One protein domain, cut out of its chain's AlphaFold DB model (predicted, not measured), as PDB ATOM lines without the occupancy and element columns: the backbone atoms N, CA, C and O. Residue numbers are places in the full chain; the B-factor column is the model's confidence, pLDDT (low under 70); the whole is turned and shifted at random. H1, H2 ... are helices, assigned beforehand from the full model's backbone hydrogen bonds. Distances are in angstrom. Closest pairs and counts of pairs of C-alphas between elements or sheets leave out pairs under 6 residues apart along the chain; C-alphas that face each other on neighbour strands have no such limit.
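AT A GLANCE: This is residues 36 to 91 of the 178 residues of an uncharacterized protein of Amorphotheca resinae ATCC 22711 (UniProt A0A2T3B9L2). The longest helix, H1, is crossed at a steep angle by H3, which packs on it with residues 77 to 81 in a lopsided cross, while the later part of H3 runs on away from H1. The one-turn helix H2 packs beside the last residues of H1, the loop of residues 65 to 74 swings out to one edge before H3 begins, and the tail of residues 87 to 91 runs on beyond H3 toward the opposite edge. The printed part has 56 residues with three named helices in the order H1, H2, H3 and no named strand, and the class is all helix. The whole is compact, with a radius of gyration of the C-alphas of 11.5 A, and only just flat, spanning 30 by 26 by 14 A.

IN THESE COORDINATES: H1 is residues 41 to 53, 18.6 A from first to last C-alpha, and begins at C-alpha 41 at (76.438, 57.446, 110.848). H3 is residues 75 to 86 and measures 15.9 A, from C-alpha 75 at (65.204, 51.658, 105.343) to C-alpha 86 at (68.299, 67.178, 103.725). H2 is the short helix of residues 60 to 64, 6.3 A from first to last C-alpha.

HOW THE PARTS SIT: H1 touches H3, and their closest C-alphas, those of Met 48 and Ala 77, are 5.2 A apart. Their lines stand at a steep tilt of 61 degrees, and they run opposite ways. H3 touches H1 with residues 77 to 81 alone. H1 touches H2 with residues 51 to 53 alone, and the closest C-alphas, those of Ala 52 and Trp 63, are 5.2 A apart. H2 and H3 only just touch, with 3 pairs of C-alphas within 8 A; H3 does so with residues 76 to 77 alone, and the closest C-alphas are those of Trp 63 and Ile 76, at 6.3 A. In H1, H2 and H3, every O i to N i+4 pair is within hydrogen-bond range.

THE WHOLE: The two C-alphas farthest apart are those of Glu 70 and Arg 91, at 33.8 A, while the first and last printed C-alphas, those of Trp 36 and Arg 91, are 14.4 A apart. The printed part has no cut. The link from H1 to H2 has 6 residues and the link from H2 to H3 has 10, and both are short. The mean pLDDT of the printed part is 85.0, and the residues under 70 are 87 to 91.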
ATOM      1  N   TRP A  36      72.486  66.619 106.411       78.25
ATOM      2  CA  TRP A  36      72.479  65.152 106.425       78.25
ATOM      3  C   TRP A  36      73.899  64.553 106.436       78.25
ATOM      4  O   TRP A  36      74.127  63.495 107.029       78.25
ATOM      5  N   SER A  37      74.844  65.228 105.782       81.31
ATOM      6  CA  SER A  37      76.254  64.840 105.735       81.31
ATOM      7  C   SER A  37      77.003  65.119 107.042       81.31
ATOM      8  O   SER A  37      77.933  64.385 107.350       81.31
ATOM      9  N   ASP A  38      76.573  66.109 107.831       81.12
ATOM     10  CA  ASP A  38      77.212  66.485 109.103       81.12
ATOM     11  C   ASP A  38      76.832  65.540 110.251       81.12
ATOM     12  O   ASP A  38      77.478  65.503 111.299       81.12
ATOM     13  N   ILE A  39      75.757  64.768 110.073       82.81
ATOM     14  CA  ILE A  39      75.285  63.806 111.065       82.81
ATOM     15  C   ILE A  39      76.116  62.520 110.948       82.81
ATOM     16  O   ILE A  39      76.106  61.846 109.912       82.81
ATOM     17  N   VAL A  40      76.790  62.150 112.038       87.69
ATOM     18  CA  VAL A  40      77.564  60.903 112.159       87.69
ATOM     19  C   VAL A  40      76.669  59.685 111.901       87.69
ATOM     20  O   VAL A  40      75.536  59.644 112.374       87.69
ATOM     21  N   GLU A  41      77.181  58.673 111.195       85.44
ATOM     22  CA  GLU A  41      76.438  57.446 110.848       85.44
ATOM     23  C   GLU A  41      75.810  56.768 112.065       85.44
ATOM     24  O   GLU A  41      74.599  56.583 112.093       85.44
ATOM     25  N   LYS A  42      76.580  56.586 113.141       86.12
ATOM     26  CA  LYS A  42      76.068  56.047 114.408       86.12
ATOM     27  C   LYS A  42      74.849  56.807 114.948       86.12
ATOM     28  O   LYS A  42      73.932  56.200 115.491       86.12
ATOM     29  N   ALA A  43      74.827  58.135 114.814       86.81
ATOM     30  CA  ALA A  43      73.693  58.943 115.261       86.81
ATOM     31  C   ALA A  43      72.470  58.769 114.345       86.81
ATOM     32  O   ALA A  43      71.336  58.876 114.811       86.81
ATOM     33  N   LYS A  44      72.684  58.480 113.054       88.94
ATOM     34  CA  LYS A  44      71.610  58.102 112.123       88.94
ATOM     35  C   LYS A  44      71.025  56.754 112.528       88.94
ATOM     36  O   LYS A  44      69.806  56.653 112.625       88.94
ATOM     37  N   ASP A  45      71.874  55.773 112.823       89.44
ATOM     38  CA  ASP A  45      71.458  54.424 113.221       89.44
ATOM     39  C   ASP A  45      70.651  54.437 114.516       89.44
ATOM     40  O   ASP A  45      69.517  53.958 114.557       89.44
ATOM     41  N   GLU A  46      71.166  55.117 115.538       90.56
ATOM     42  CA  GLU A  46      70.468  55.280 116.809       90.56
ATOM     43  C   GLU A  46      69.122  56.011 116.642       90.56
ATOM     44  O   GLU A  46      68.123  55.664 117.278       90.56
ATOM     45  N   ALA A  47      69.053  57.016 115.763       90.06
ATOM     46  CA  ALA A  47      67.800  57.705 115.466       90.06
ATOM     47  C   ALA A  47      66.796  56.806 114.726       90.06
ATOM     48  O   ALA A  47      65.598  56.886 115.009       90.06
ATOM     49  N   MET A  48      67.259  55.950 113.808       90.56
ATOM     50  CA  MET A  48      66.407  54.978 113.115       90.56
ATOM     51  C   MET A  48      65.769  54.004 114.104       90.56
ATOM     52  O   MET A  48      64.551  53.821 114.071       90.56
ATOM     53  N   GLU A  49      66.563  53.440 115.016       89.38
ATOM     54  CA  GLU A  49      66.074  52.523 116.052       89.38
ATOM     55  C   GLU A  49      65.040  53.193 116.956       89.38
ATOM     56  O   GLU A  49      63.948  52.659 117.168       89.38
ATOM     57  N   ARG A  50      65.341  54.404 117.437       90.75
ATOM     58  CA  ARG A  50      64.430  55.155 118.307       90.75
ATOM     59  C   ARG A  50      63.098  55.447 117.623       90.75
ATOM     60  O   ARG A  50      62.058  55.303 118.258       90.75
ATOM     61  N   ILE A  51      63.095  55.849 116.351       89.06
ATOM     62  CA  ILE A  51      61.853  56.150 115.618       89.06
ATOM     63  C   ILE A  51      61.051  54.876 115.355       89.06
ATOM     64  O   ILE A  51      59.835  54.877 115.549       89.06
ATOM     65  N   ALA A  52      61.720  53.788 114.973       87.44
ATOM     66  CA  ALA A  52      61.059  52.510 114.751       87.44
ATOM     67  C   ALA A  52      60.385  51.985 116.032       87.44
ATOM     68  O   ALA A  52      59.263  51.484 115.975       87.44
ATOM     69  N   GLN A  53      61.029  52.163 117.191       88.31
ATOM     70  CA  GLN A  53      60.508  51.729 118.493       88.31
ATOM     71  C   GLN A  53      59.436  52.662 119.077       88.31
ATOM     72  O   GLN A  53      58.565  52.205 119.812       88.31
ATOM     73  N   SER A  54      59.486  53.964 118.776       86.69
ATOM     74  CA  SER A  54      58.593  54.982 119.360       86.69
ATOM     75  C   SER A  54      57.447  55.427 118.442       86.69
ATOM     76  O   SER A  54      56.830  56.468 118.680       86.69
ATOM     77  N   GLY A  55      57.142  54.662 117.392       84.12
ATOM     78  CA  GLY A  55      56.054  54.983 116.469       84.12
ATOM     79  C   GLY A  55      54.684  55.058 117.155       84.12
ATOM     80  O   GLY A  55      54.278  54.137 117.857       84.12
ATOM     81  N   ASP A  56      53.937  56.134 116.889       86.31
ATOM     82  CA  ASP A  56      52.519  56.256 117.260       86.31
ATOM     83  C   ASP A  56      51.666  55.245 116.471       86.31
ATOM     84  O   ASP A  56      52.105  54.764 115.422       86.31
ATOM     85  N   ALA A  57      50.429  54.979 116.901       88.19
ATOM     86  CA  ALA A  57      49.505  54.012 116.293       88.19
ATOM     87  C   ALA A  57      49.311  54.197 114.774       88.19
ATOM     88  O   ALA A  57      49.004  53.248 114.060       88.19
ATOM     89  N   ARG A  58      49.513  55.420 114.266       87.38
ATOM     90  CA  ARG A  58      49.445  55.740 112.830       87.38
ATOM     91  C   ARG A  58      50.740  55.488 112.063       87.38
ATOM     92  O   ARG A  58      50.699  55.334 110.850       87.38
ATOM     93  N   THR A  59      51.886  55.511 112.739       91.25
ATOM     94  CA  THR A  59      53.215  55.467 112.103       91.25
ATOM     95  C   THR A  59      53.951  54.153 112.325       91.25
ATOM     96  O   THR A  59      54.744  53.758 111.475       91.25
ATOM     97  N   SER A  60      53.647  53.450 113.419       89.50
ATOM     98  CA  SER A  60      54.261  52.172 113.793       89.50
ATOM     99  C   SER A  60      54.116  51.111 112.705       89.50
ATOM    100  O   SER A  60      55.087  50.420 112.401       89.50
ATOM    101  N   TYR A  61      52.945  51.050 112.060       92.19
ATOM    102  CA  TYR A  61      52.699  50.169 110.920       92.19
ATOM    103  C   TYR A  61      53.764  50.354 109.834       92.19
ATOM    104  O   TYR A  61      54.395  49.386 109.421       92.19
ATOM    105  N   TYR A  62      54.047  51.595 109.434       90.06
ATOM    106  CA  TYR A  62      55.030  51.870 108.388       90.06
ATOM    107  C   TYR A  62      56.451  51.509 108.808       90.06
ATOM    108  O   TYR A  62      57.192  50.975 107.994       90.06
ATOM    109  N   TRP A  63      56.835  51.736 110.067       91.38
ATOM    110  CA  TRP A  63      58.169  51.345 110.535       91.38
ATOM    111  C   TRP A  63      58.363  49.829 110.523       91.38
ATOM    112  O   TRP A  63      59.461  49.370 110.222       91.38
ATOM    113  N   SER A  64      57.307  49.058 110.790       89.62
ATOM    114  CA  SER A  64      57.362  47.590 110.799       89.62
ATOM    115  C   SER A  64      57.440  46.941 109.413       89.62
ATOM    116  O   SER A  64      57.800  45.774 109.318       89.62
ATOM    117  N   LEU A  65      57.141  47.684 108.339       90.56
ATOM    118  CA  LEU A  65      57.257  47.182 106.963       90.56
ATOM    119  C   LEU A  65      58.707  47.103 106.474       90.56
ATOM    120  O   LEU A  65      58.970  46.507 105.432       90.56
ATOM    121  N   ALA A  66      59.642  47.742 107.178       89.81
ATOM    122  CA  ALA A  66      61.036  47.716 106.785       89.81
ATOM    123  C   ALA A  66      61.658  46.371 107.170       89.81
ATOM    124  O   ALA A  66      61.885  46.098 108.348       89.81
ATOM    125  N   GLU A  67      61.954  45.548 106.168       86.50
ATOM    126  CA  GLU A  67      62.760  44.347 106.355       86.50
ATOM    127  C   GLU A  67      64.194  44.746 106.759       86.50
ATOM    128  O   GLU A  67      64.826  45.549 106.057       86.50
ATOM    129  N   PRO A  68      64.709  44.256 107.901       87.06
ATOM    130  CA  PRO A  68      66.037  44.614 108.377       87.06
ATOM    131  C   PRO A  68      67.110  43.975 107.492       87.06
ATOM    132  O   PRO A  68      67.132  42.764 107.294       87.06
ATOM    133  N   THR A  69      68.017  44.800 106.973       85.88
ATOM    134  CA  THR A  69      69.191  44.375 106.193       85.88
ATOM    135  C   THR A  69      70.461  44.612 107.013       85.88
ATOM    136  O   THR A  69      70.464  45.485 107.882       85.88
ATOM    137  N   GLU A  70      71.552  43.892 106.727       82.75
ATOM    138  CA  GLU A  70      72.843  44.047 107.429       82.75
ATOM    139  C   GLU A  70      73.358  45.500 107.420       82.75
ATOM    140  O   GLU A  70      73.854  45.987 108.433       82.75
ATOM    141  N   ASP A  71      73.142  46.224 106.317       81.81
ATOM    142  CA  ASP A  71      73.569  47.622 106.155       81.81
ATOM    143  C   ASP A  71      72.536  48.657 106.635       81.81
ATOM    144  O   ASP A  71      72.816  49.862 106.698       81.81
ATOM    145  N   CYS A  72      71.290  48.242 106.886       82.69
ATOM    146  CA  CYS A  72      70.220  49.158 107.262       82.69
ATOM    147  C   CYS A  72      69.087  48.437 108.010       82.69
ATOM    148  O   CYS A  72      68.288  47.737 107.382       82.69
ATOM    149  N   PRO A  73      68.936  48.666 109.326       82.19
ATOM    150  CA  PRO A  73      67.914  47.986 110.117       82.19
ATOM    151  C   PRO A  73      66.492  48.458 109.787       82.19
ATOM    152  O   PRO A  73      65.533  47.725 110.003       82.19
ATOM    153  N   ASN A  74      66.331  49.685 109.279       89.56
ATOM    154  CA  ASN A  74      65.027  50.212 108.890       89.56
ATOM    155  C   ASN A  74      65.159  51.248 107.764       89.56
ATOM    156  O   ASN A  74      65.366  52.443 108.003       89.56
ATOM    157  N   TRP A  75      65.032  50.793 106.515       91.69
ATOM    158  CA  TRP A  75      65.204  51.658 105.343       91.69
ATOM    159  C   TRP A  75      64.134  52.758 105.247       91.69
ATOM    160  O   TRP A  75      64.414  53.845 104.737       91.69
ATOM    161  N   ILE A  76      62.938  52.527 105.797       92.62
ATOM    162  CA  ILE A  76      61.847  53.513 105.837       92.62
ATOM    163  C   ILE A  76      62.207  54.650 106.803       92.62
ATOM    164  O   ILE A  76      62.079  55.827 106.455       92.62
ATOM    165  N   ALA A  77      62.738  54.323 107.986       92.69
ATOM    166  CA  ALA A  77      63.246  55.310 108.937       92.69
ATOM    167  C   ALA A  77      64.447  56.084 108.362       92.69
ATOM    168  O   ALA A  77      64.496  57.312 108.485       92.69
ATOM    169  N   LYS A  78      65.369  55.406 107.659       91.00
ATOM    170  CA  LYS A  78      66.500  56.044 106.955       91.00
ATOM    171  C   LYS A  78      66.022  57.060 105.924       91.00
ATOM    172  O   LYS A  78      66.484  58.201 105.910       91.00
ATOM    173  N   TRP A  79      65.075  56.653 105.080       91.75
ATOM    174  CA  TRP A  79      64.486  57.500 104.047       91.75
ATOM    175  C   TRP A  79      63.788  58.720 104.656       91.75
ATOM    176  O   TRP A  79      63.997  59.848 104.197       91.75
ATOM    177  N   PHE A  80      63.019  58.516 105.729       90.50
ATOM    178  CA  PHE A  80      62.339  59.593 106.444       90.50
ATOM    179  C   PHE A  80      63.335  60.600 107.029       90.50
ATOM    180  O   PHE A  80      63.195  61.807 106.813       90.50
ATOM    181  N   LEU A  81      64.365  60.117 107.725       89.31
ATOM    182  CA  LEU A  81      65.408  60.954 108.314       89.31
ATOM    183  C   LEU A  81      66.168  61.743 107.241       89.31
ATOM    184  O   LEU A  81      66.317  62.960 107.370       89.31
ATOM    185  N   TYR A  82      66.556  61.089 106.144       88.81
ATOM    186  CA  TYR A  82      67.186  61.746 105.000       88.81
ATOM    187  C   TYR A  82      66.342  62.918 104.500       88.81
ATOM    188  O   TYR A  82      66.840  64.036 104.373       88.81
ATOM    189  N   HIS A  83      65.040  62.702 104.302       86.38
ATOM    190  CA  HIS A  83      64.137  63.750 103.833       86.38
ATOM    191  C   HIS A  83      63.964  64.879 104.861       86.38
ATOM    192  O   HIS A  83      63.899  66.055 104.495       86.38
ATOM    193  N   LYS A  84      63.904  64.572 106.160       83.88
ATOM    194  CA  LYS A  84      63.719  65.608 107.187       83.88
ATOM    195  C   LYS A  84      64.928  66.517 107.358       83.88
ATOM    196  O   LYS A  84      64.728  67.717 107.542       83.88
ATOM    197  N   PHE A  85      66.142  65.987 107.261       81.44
ATOM    198  CA  PHE A  85      67.357  66.784 107.439       81.44
ATOM    199  C   PHE A  85      67.852  67.393 106.127       81.44
ATOM    200  O   PHE A  85      68.151  68.584 106.095       81.44
ATOM    201  N   ARG A  86      67.817  66.656 105.011       79.19
ATOM    202  CA  ARG A  86      68.299  67.178 103.725       79.19
ATOM    203  C   ARG A  86      67.436  68.295 103.144       79.19
ATOM    204  O   ARG A  86      67.962  69.189 102.496       79.19
ATOM    205  N   TYR A  87      66.126  68.290 103.401       64.38
ATOM    206  CA  TYR A  87      65.232  69.360 102.942       64.38
ATOM    207  C   TYR A  87      64.956  70.440 104.004       64.38
ATOM    208  O   TYR A  87      64.198  71.379 103.736       64.38
ATOM    209  N   ARG A  88      65.551  70.342 105.202       63.91
ATOM    210  CA  ARG A  88      65.575  71.461 106.161       63.91
ATOM    211  C   ARG A  88      66.594  72.529 105.760       63.91
ATOM    212  O   ARG A  88      66.358  73.699 106.050       63.91
ATOM    213  N   ASP A  89      67.657  72.130 105.063       57.16
ATOM    214  CA  ASP A  89      68.790  72.982 104.691       57.16
ATOM    215  C   ASP A  89      68.398  74.176 103.785       57.16
ATOM    216  O   ASP A  89      68.834  75.308 103.978       57.16
ATOM    217  N   GLY A  90      67.457  73.986 102.852       55.88
ATOM    218  CA  GLY A  90      67.078  75.034 101.890       55.88
ATOM    219  C   GLY A  90      65.971  76.006 102.325       55.88
ATOM    220  O   GLY A  90      65.774  77.024 101.668       55.88
ATOM    221  N   ARG A  91      65.209  75.713 103.391       60.88
ATOM    222  CA  ARG A  91      63.957  76.449 103.697       60.88
ATOM    223  C   ARG A  91      64.112  77.587 104.710       60.88
ATOM    224  O   ARG A  91      63.346  78.541 104.648       60.88
TER     225      ARG A  91